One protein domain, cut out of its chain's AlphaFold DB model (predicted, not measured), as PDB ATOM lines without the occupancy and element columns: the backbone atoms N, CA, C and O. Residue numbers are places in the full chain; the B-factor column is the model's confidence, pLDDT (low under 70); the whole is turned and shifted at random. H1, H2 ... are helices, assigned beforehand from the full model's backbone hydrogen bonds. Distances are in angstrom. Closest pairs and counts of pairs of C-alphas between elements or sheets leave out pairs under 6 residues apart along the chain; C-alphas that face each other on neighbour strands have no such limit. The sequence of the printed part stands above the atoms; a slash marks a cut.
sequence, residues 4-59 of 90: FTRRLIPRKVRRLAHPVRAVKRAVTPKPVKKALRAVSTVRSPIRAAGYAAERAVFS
ATOM      1  N   PHE A   4      -8.944 -23.260 152.305       60.25
ATOM      2  CA  PHE A   4      -9.559 -23.420 150.978       60.25
ATOM      3  C   PHE A   4      -8.608 -23.102 149.814       60.25
ATOM      4  O   PHE A   4      -8.524 -23.856 148.841       60.25
ATOM      5  N   THR A   5      -7.776 -22.063 149.952       64.75
ATOM      6  CA  THR A   5      -6.787 -21.678 148.925       64.75
ATOM      7  C   THR A   5      -5.744 -22.773 148.670       64.75
ATOM      8  O   THR A   5      -5.146 -22.849 147.598       64.75
ATOM      9  N   ARG A   6      -5.509 -23.665 149.645       68.50
ATOM     10  CA  ARG A   6      -4.540 -24.763 149.517       68.50
ATOM     11  C   ARG A   6      -5.090 -25.980 148.785       68.50
ATOM     12  O   ARG A   6      -4.269 -26.768 148.303       68.50
ATOM     13  N   ARG A   7      -6.414 -26.133 148.750       68.12
ATOM     14  CA  ARG A   7      -7.117 -27.245 148.108       68.12
ATOM     15  C   ARG A   7      -7.397 -26.950 146.639       68.12
ATOM     16  O   ARG A   7      -7.120 -27.801 145.806       68.12
ATOM     17  N   LEU A   8      -7.855 -25.736 146.343       74.88
ATOM     18  CA  LEU A   8      -8.218 -25.322 144.985       74.88
ATOM     19  C   LEU A   8      -6.992 -25.027 144.115       74.88
ATOM     20  O   LEU A   8      -6.973 -25.364 142.938       74.88
ATOM     21  N   ILE A   9      -5.936 -24.443 144.692       75.50
ATOM     22  CA  ILE A   9      -4.786 -23.987 143.907       75.50
ATOM     23  C   ILE A   9      -3.668 -25.043 143.926       75.50
ATOM     24  O   ILE A   9      -3.099 -25.341 144.997       75.50
ATOM     25  N   PRO A  10      -3.259 -25.583 142.758       77.75
ATOM     26  CA  PRO A  10      -2.164 -26.536 142.667       77.75
ATOM     27  C   PRO A  10      -0.888 -26.021 143.328       77.75
ATOM     28  O   PRO A  10      -0.567 -24.830 143.352       77.75
ATOM     29  N   ARG A  11      -0.104 -26.952 143.874       75.81
ATOM     30  CA  ARG A  11       1.154 -26.626 144.561       75.81
ATOM     31  C   ARG A  11       2.155 -25.912 143.648       75.81
ATOM     32  O   ARG A  11       2.943 -25.119 144.153       75.81
ATOM     33  N   LYS A  12       2.125 -26.207 142.343       75.94
ATOM     34  CA  LYS A  12       2.962 -25.558 141.325       75.94
ATOM     35  C   LYS A  12       2.583 -24.081 141.173       75.94
ATOM     36  O   LYS A  12       3.439 -23.230 141.374       75.94
ATOM     37  N   VAL A  13       1.296 -23.782 140.996       78.38
ATOM     38  CA  VAL A  13       0.766 -22.409 140.890       78.38
ATOM     39  C   VAL A  13       1.091 -21.580 142.139       78.38
ATOM     40  O   VAL A  13       1.600 -20.470 142.046       78.38
ATOM     41  N   ARG A  14       0.948 -22.157 143.338       75.62
ATOM     42  CA  ARG A  14       1.343 -21.472 144.586       75.62
ATOM     43  C   ARG A  14       2.841 -21.192 144.710       75.62
ATOM     44  O   ARG A  14       3.226 -20.298 145.457       75.62
ATOM     45  N   ARG A  15       3.696 -21.988 144.064       74.38
ATOM     46  CA  ARG A  15       5.144 -21.729 144.033       74.38
ATOM     47  C   ARG A  15       5.484 -20.631 143.031       74.38
ATOM     48  O   ARG A  15       6.376 -19.847 143.328       74.38
ATOM     49  N   LEU A  16       4.752 -20.551 141.919       78.56
ATOM     50  CA  LEU A  16       4.897 -19.484 140.928       78.56
ATOM     51  C   LEU A  16       4.531 -18.112 141.495       78.56
ATOM     52  O   LEU A  16       5.212 -17.147 141.192       78.56
ATOM     53  N   ALA A  17       3.556 -18.039 142.406       83.38
ATOM     54  CA  ALA A  17       3.232 -16.796 143.111       83.38
ATOM     55  C   ALA A  17       4.403 -16.224 143.945       83.38
ATOM     56  O   ALA A  17       4.390 -15.053 144.309       83.38
ATOM     57  N   HIS A  18       5.418 -17.036 144.277       83.62
ATOM     58  CA  HIS A  18       6.588 -16.604 145.046       83.62
ATOM     59  C   HIS A  18       7.883 -17.246 144.512       83.62
ATOM     60  O   HIS A  18       8.466 -18.107 145.191       83.62
ATOM     61  N   PRO A  19       8.367 -16.824 143.331       80.12
ATOM     62  CA  PRO A  19       9.478 -17.480 142.646       80.12
ATOM     63  C   PRO A  19      10.782 -17.343 143.440       80.12
ATOM     64  O   PRO A  19      11.442 -18.341 143.725       80.12
ATOM     65  N   VAL A  20      11.079 -16.142 143.949       86.56
ATOM     66  CA  VAL A  20      12.257 -15.867 144.794       86.56
ATOM     67  C   VAL A  20      12.288 -16.777 146.028       86.56
ATOM     68  O   VAL A  20      13.308 -17.373 146.378       86.56
ATOM     69  N   ARG A  21      11.135 -16.965 146.679       81.75
ATOM     70  CA  ARG A  21      11.024 -17.835 147.858       81.75
ATOM     71  C   ARG A  21      11.166 -19.312 147.494       81.75
ATOM     72  O   ARG A  21      11.658 -20.089 148.315       81.75
ATOM     73  N   ALA A  22      10.721 -19.711 146.304       83.06
ATOM     74  CA  ALA A  22      10.898 -21.065 145.794       83.06
ATOM     75  C   ALA A  22      12.381 -21.369 145.540       83.06
ATOM     76  O   ALA A  22      12.854 -22.406 146.006       83.06
ATOM     77  N   VAL A  23      13.120 -20.439 144.927       86.00
ATOM     78  CA  VAL A  23      14.571 -20.550 144.696       86.00
ATOM     79  C   VAL A  23      15.337 -20.596 146.019       86.00
ATOM     80  O   VAL A  23      16.078 -21.545 146.265       86.00
ATOM     81  N   LYS A  24      15.069 -19.675 146.956       86.50
ATOM     82  CA  LYS A  24      15.688 -19.698 148.299       86.50
ATOM     83  C   LYS A  24      15.431 -21.021 149.033       86.50
ATOM     84  O   LYS A  24      16.285 -21.549 149.744       86.50
ATOM     85  N   ARG A  25      14.249 -21.615 148.843       82.50
ATOM     86  CA  ARG A  25      13.926 -22.953 149.360       82.50
ATOM     87  C   ARG A  25      14.597 -24.088 148.594       82.50
ATOM     88  O   ARG A  25      14.717 -25.157 149.174       82.50
ATOM     89  N   ALA A  26      14.987 -23.925 147.339       85.25
ATOM     90  CA  ALA A  26      15.709 -24.954 146.599       85.25
ATOM     91  C   ALA A  26      17.152 -25.055 147.109       85.25
ATOM     92  O   ALA A  26      17.581 -26.141 147.486       85.25
ATOM     93  N   VAL A  27      17.817 -23.904 147.250       92.31
ATOM     94  CA  VAL A  27      19.228 -23.786 147.658       92.31
ATOM     95  C   VAL A  27      19.453 -24.104 149.143       92.31
ATOM     96  O   VAL A  27      20.505 -24.599 149.529       92.31
ATOM     97  N   THR A  28      18.462 -23.874 150.010       91.19
ATOM     98  CA  THR A  28      18.630 -24.133 151.453       91.19
ATOM     99  C   THR A  28      18.823 -25.628 151.772       91.19
ATOM    100  O   THR A  28      17.988 -26.456 151.376       91.19
ATOM    101  N   PRO A  29      19.850 -26.011 152.557       94.06
ATOM    102  CA  PRO A  29      20.078 -27.402 152.942       94.06
ATOM    103  C   PRO A  29      18.909 -28.009 153.731       94.06
ATOM    104  O   PRO A  29      18.223 -27.341 154.512       94.06
ATOM    105  N   LYS A  30      18.690 -29.320 153.562       91.19
ATOM    106  CA  LYS A  30      17.693 -30.094 154.326       91.19
ATOM    107  C   LYS A  30      17.815 -29.949 155.857       91.19
ATOM    108  O   LYS A  30      16.760 -29.785 156.473       91.19
ATOM    109  N   PRO A  31      19.007 -29.996 156.488       94.06
ATOM    110  CA  PRO A  31      19.111 -29.845 157.944       94.06
ATOM    111  C   PRO A  31      18.627 -28.471 158.419       94.06
ATOM    112  O   PRO A  31      17.790 -28.399 159.317       94.06
ATOM    113  N   VAL A  32      19.019 -27.397 157.730       92.50
ATOM    114  CA  VAL A  32      18.577 -26.024 158.035       92.50
ATOM    115  C   VAL A  32      17.053 -25.906 157.948       92.50
ATOM    116  O   VAL A  32      16.407 -25.352 158.835       92.50
ATOM    117  N   LYS A  33      16.435 -26.507 156.923       89.50
ATOM    118  CA  LYS A  33      14.966 -26.553 156.797       89.50
ATOM    119  C   LYS A  33      14.291 -27.266 157.972       89.50
ATOM    120  O   LYS A  33      13.196 -26.858 158.358       89.50
ATOM    121  N   LYS A  34      14.894 -28.334 158.509       89.06
ATOM    122  CA  LYS A  34      14.357 -29.052 159.677       89.06
ATOM    123  C   LYS A  34      14.452 -28.192 160.936       89.06
ATOM    124  O   LYS A  34      13.444 -28.058 161.622       89.06
ATOM    125  N   ALA A  35      15.604 -27.564 161.175       91.94
ATOM    126  CA  ALA A  35      15.823 -26.686 162.323       91.94
ATOM    127  C   ALA A  35      14.845 -25.501 162.326       91.94
ATOM    128  O   ALA A  35      14.092 -25.316 163.278       91.94
ATOM    129  N   LEU A  36      14.744 -24.773 161.207       88.75
ATOM    130  CA  LEU A  36      13.796 -23.662 161.066       88.75
ATOM    131  C   LEU A  36      12.344 -24.104 161.284       88.75
ATOM    132  O   LEU A  36      11.541 -23.358 161.844       88.75
ATOM    133  N   ARG A  37      11.994 -25.323 160.853       84.56
ATOM    134  CA  ARG A  37      10.654 -25.868 161.070       84.56
ATOM    135  C   ARG A  37      10.402 -26.175 162.543       84.56
ATOM    136  O   ARG A  37       9.333 -25.819 163.023       84.56
ATOM    137  N   ALA A  38      11.358 -26.783 163.241       87.81
ATOM    138  CA  ALA A  38      11.249 -27.056 164.672       87.81
ATOM    139  C   ALA A  38      11.035 -25.757 165.464       87.81
ATOM    140  O   ALA A  38      10.043 -25.635 166.177       87.81
ATOM    141  N   VAL A  39      11.869 -24.742 165.214       90.88
ATOM    142  CA  VAL A  39      11.734 -23.412 165.831       90.88
ATOM    143  C   VAL A  39      10.366 -22.795 165.528       90.88
ATOM    144  O   VAL A  39       9.704 -22.272 166.419       90.88
ATOM    145  N   SER A  40       9.892 -22.889 164.280       82.94
ATOM    146  CA  SER A  40       8.585 -22.334 163.908       82.94
ATOM    147  C   SER A  40       7.402 -23.018 164.605       82.94
ATOM    148  O   SER A  40       6.401 -22.358 164.883       82.94
ATOM    149  N   THR A  41       7.517 -24.316 164.905       81.81
ATOM    150  CA  THR A  41       6.496 -25.074 165.640       81.81
ATOM    151  C   THR A  41       6.415 -24.595 167.085       81.81
ATOM    152  O   THR A  41       5.318 -24.338 167.567       81.81
ATOM    153  N   VAL A  42       7.566 -24.403 167.738       87.25
ATOM    154  CA  VAL A  42       7.641 -23.916 169.126       87.25
ATOM    155  C   VAL A  42       7.150 -22.471 169.225       87.25
ATOM    156  O   VAL A  42       6.344 -22.148 170.087       87.25
ATOM    157  N   ARG A  43       7.561 -21.607 168.291       89.62
ATOM    158  CA  ARG A  43       7.166 -20.190 168.270       89.62
ATOM    159  C   ARG A  43       5.675 -19.968 167.988       89.62
ATOM    160  O   ARG A  43       5.142 -18.919 168.327       89.62
ATOM    161  N   SER A  44       5.010 -20.894 167.295       84.31
ATOM    162  CA  SER A  44       3.607 -20.725 166.887       84.31
ATOM    163  C   SER A  44       2.810 -22.036 166.955       84.31
ATOM    164  O   SER A  44       2.421 -22.589 165.919       84.31
ATOM    165  N   PRO A  45       2.520 -22.527 168.174       81.56
ATOM    166  CA  PRO A  45       1.933 -23.850 168.385       81.56
ATOM    167  C   PRO A  45       0.518 -23.962 167.809       81.56
ATOM    168  O   PRO A  45       0.198 -24.946 167.150       81.56
ATOM    169  N   ILE A  46      -0.300 -22.912 167.942       85.06
ATOM    170  CA  ILE A  46      -1.686 -22.882 167.443       85.06
ATOM    171  C   ILE A  46      -1.729 -23.078 165.920       85.06
ATOM    172  O   ILE A  46      -2.501 -23.879 165.394       85.06
ATOM    173  N   ARG A  47      -0.841 -22.396 165.185       79.94
ATOM    174  CA  ARG A  47      -0.731 -22.547 163.724       79.94
ATOM    175  C   ARG A  47      -0.238 -23.934 163.327       79.94
ATOM    176  O   ARG A  47      -0.668 -24.461 162.300       79.94
ATOM    177  N   ALA A  48       0.674 -24.513 164.107       78.69
ATOM    178  CA  ALA A  48       1.171 -25.859 163.868       78.69
ATOM    179  C   ALA A  48       0.082 -26.917 164.104       78.69
ATOM    180  O   ALA A  48      -0.069 -27.809 163.267       78.69
ATOM    181  N   ALA A  49      -0.704 -26.773 165.173       80.19
ATOM    182  CA  ALA A  49      -1.830 -27.640 165.502       80.19
ATOM    183  C   ALA A  49      -2.935 -27.559 164.441       80.19
ATOM    184  O   ALA A  49      -3.324 -28.587 163.889       80.19
ATOM    185  N   GLY A  50      -3.348 -26.345 164.054       83.81
ATOM    186  CA  GLY A  50      -4.309 -26.151 162.965       83.81
ATOM    187  C   GLY A  50      -3.832 -26.809 161.669       83.81
ATOM    188  O   GLY A  50      -4.561 -27.572 161.045       83.81
ATOM    189  N   TYR A  51      -2.557 -26.633 161.308       75.88
ATOM    190  CA  TYR A  51      -1.992 -27.293 160.131       75.88
ATOM    191  C   TYR A  51      -1.936 -28.828 160.237       75.88
ATOM    192  O   TYR A  51      -2.070 -29.519 159.224       75.88
ATOM    193  N   ALA A  52      -1.704 -29.376 161.431       77.69
ATOM    194  CA  ALA A  52      -1.711 -30.817 161.660       77.69
ATOM    195  C   ALA A  52      -3.122 -31.400 161.496       77.69
ATOM    196  O   ALA A  52      -3.271 -32.396 160.789       77.69
ATOM    197  N   ALA A  53      -4.137 -30.729 162.047       81.38
ATOM    198  CA  ALA A  53      -5.542 -31.093 161.880       81.38
ATOM    199  C   ALA A  53      -5.970 -31.025 160.406       81.38
ATOM    200  O   ALA A  53      -6.475 -32.008 159.865       81.38
ATOM    201  N   GLU A  54      -5.655 -29.930 159.700       79.50
ATOM    202  CA  GLU A  54      -5.898 -29.818 158.252       79.50
ATOM    203  C   GLU A  54      -5.267 -30.986 157.482       79.50
ATOM    204  O   GLU A  54      -5.847 -31.550 156.554       79.50
ATOM    205  N   ARG A  55      -4.042 -31.373 157.845       76.56
ATOM    206  CA  ARG A  55      -3.353 -32.468 157.167       76.56
ATOM    207  C   ARG A  55      -3.981 -33.821 157.484       76.56
ATOM    208  O   ARG A  55      -4.060 -34.636 156.572       76.56
ATOM    209  N   ALA A  56      -4.397 -34.065 158.721       75.81
ATOM    210  CA  ALA A  56      -5.053 -35.310 159.109       75.81
ATOM    211  C   ALA A  56      -6.338 -35.541 158.301       75.81
ATOM    212  O   ALA A  56      -6.529 -36.632 157.780       75.81
ATOM    213  N   VAL A  57      -7.143 -34.494 158.102       79.25
ATOM    214  CA  VAL A  57      -8.421 -34.602 157.384       79.25
ATOM    215  C   VAL A  57      -8.238 -34.748 155.865       79.25
ATOM    216  O   VAL A  57      -8.981 -35.481 155.223       79.25
ATOM    217  N   PHE A  58      -7.251 -34.071 155.262       74.62
ATOM    218  CA  PHE A  58      -7.142 -33.989 153.790       74.62
ATOM    219  C   PHE A  58      -5.953 -34.715 153.172       74.62
ATOM    220  O   PHE A  58      -5.794 -34.712 151.947       74.62
ATOM    221  N   SER A  59      -5.070 -35.308 153.974       77.50
ATOM    222  CA  SER A  59      -4.009 -36.140 153.414       77.50
ATOM    223  C   SER A  59      -4.558 -37.508 153.027       77.50
ATOM    224  O   SER A  59      -5.344 -38.102 153.756       77.50
TER     225      SER A  59
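This is residues 4 to 59 of the 90 residues of an uncharacterized protein of Pseudarthrobacter chlorophenolicus (strain ATCC 700700 / DSM 12829 / CIP 107037 / JCM 12360 / KCTC 9906 / NCIMB 13794 / A6) (UniProt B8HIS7). Look for an open ring of five helices, H1 to H5 in chain order, strung round an empty middle, with a gap between H1 and the end of H5. No helix touches another, and H4 and H5, the longest, make two sides of the ring. The printed part has 56 residues, is all helix and has no named strand. It is loose, with a radius of gyration of the C-alphas of 13.2 A, and spans 29 by 29 by 16 A.

Start at H1, residues 4 to 8, which meets H2, residues 11 to 16, only through their link. H2 is close to H3, residues 19 to 27, but not clearly touching; their closest C-alphas, of Arg 15 and Ala 22, are 6.1 A apart. These two run opposite ways at a steep tilt of 69 degrees, only just short of about perpendicular. Go on to H4, residues 30 to 43; it is only just apart from H3, at 8.3 A. H5, residues 45 to 58, is close to H4 but not clearly touching, the closest C-alphas being those of Thr 41 and Ala 48 at 5.7 A. They run opposite ways at a steep tilt of 67 degrees. H1 and H5 are apart. In each of the five helices every O i to N i+4 pair is within hydrogen-bond range.

Find C-alpha 4 at (-9.559, -23.420, 150.978), where H1 begins; it is 6.4 A long. H2 measures 8.8 A and H3 12.6 A. From C-alpha 30 at (17.693, -30.094, 154.326), H4 runs 20.1 A. H5 runs 20.0 A to C-alpha 58 at (-7.142, -33.989, 153.790).

The C-alphas of Val 27 and Val 57 are the two farthest apart, 31.2 A. The printed part has no cut, and its four links are tight. Residues 4 to 7 have pLDDT under 70.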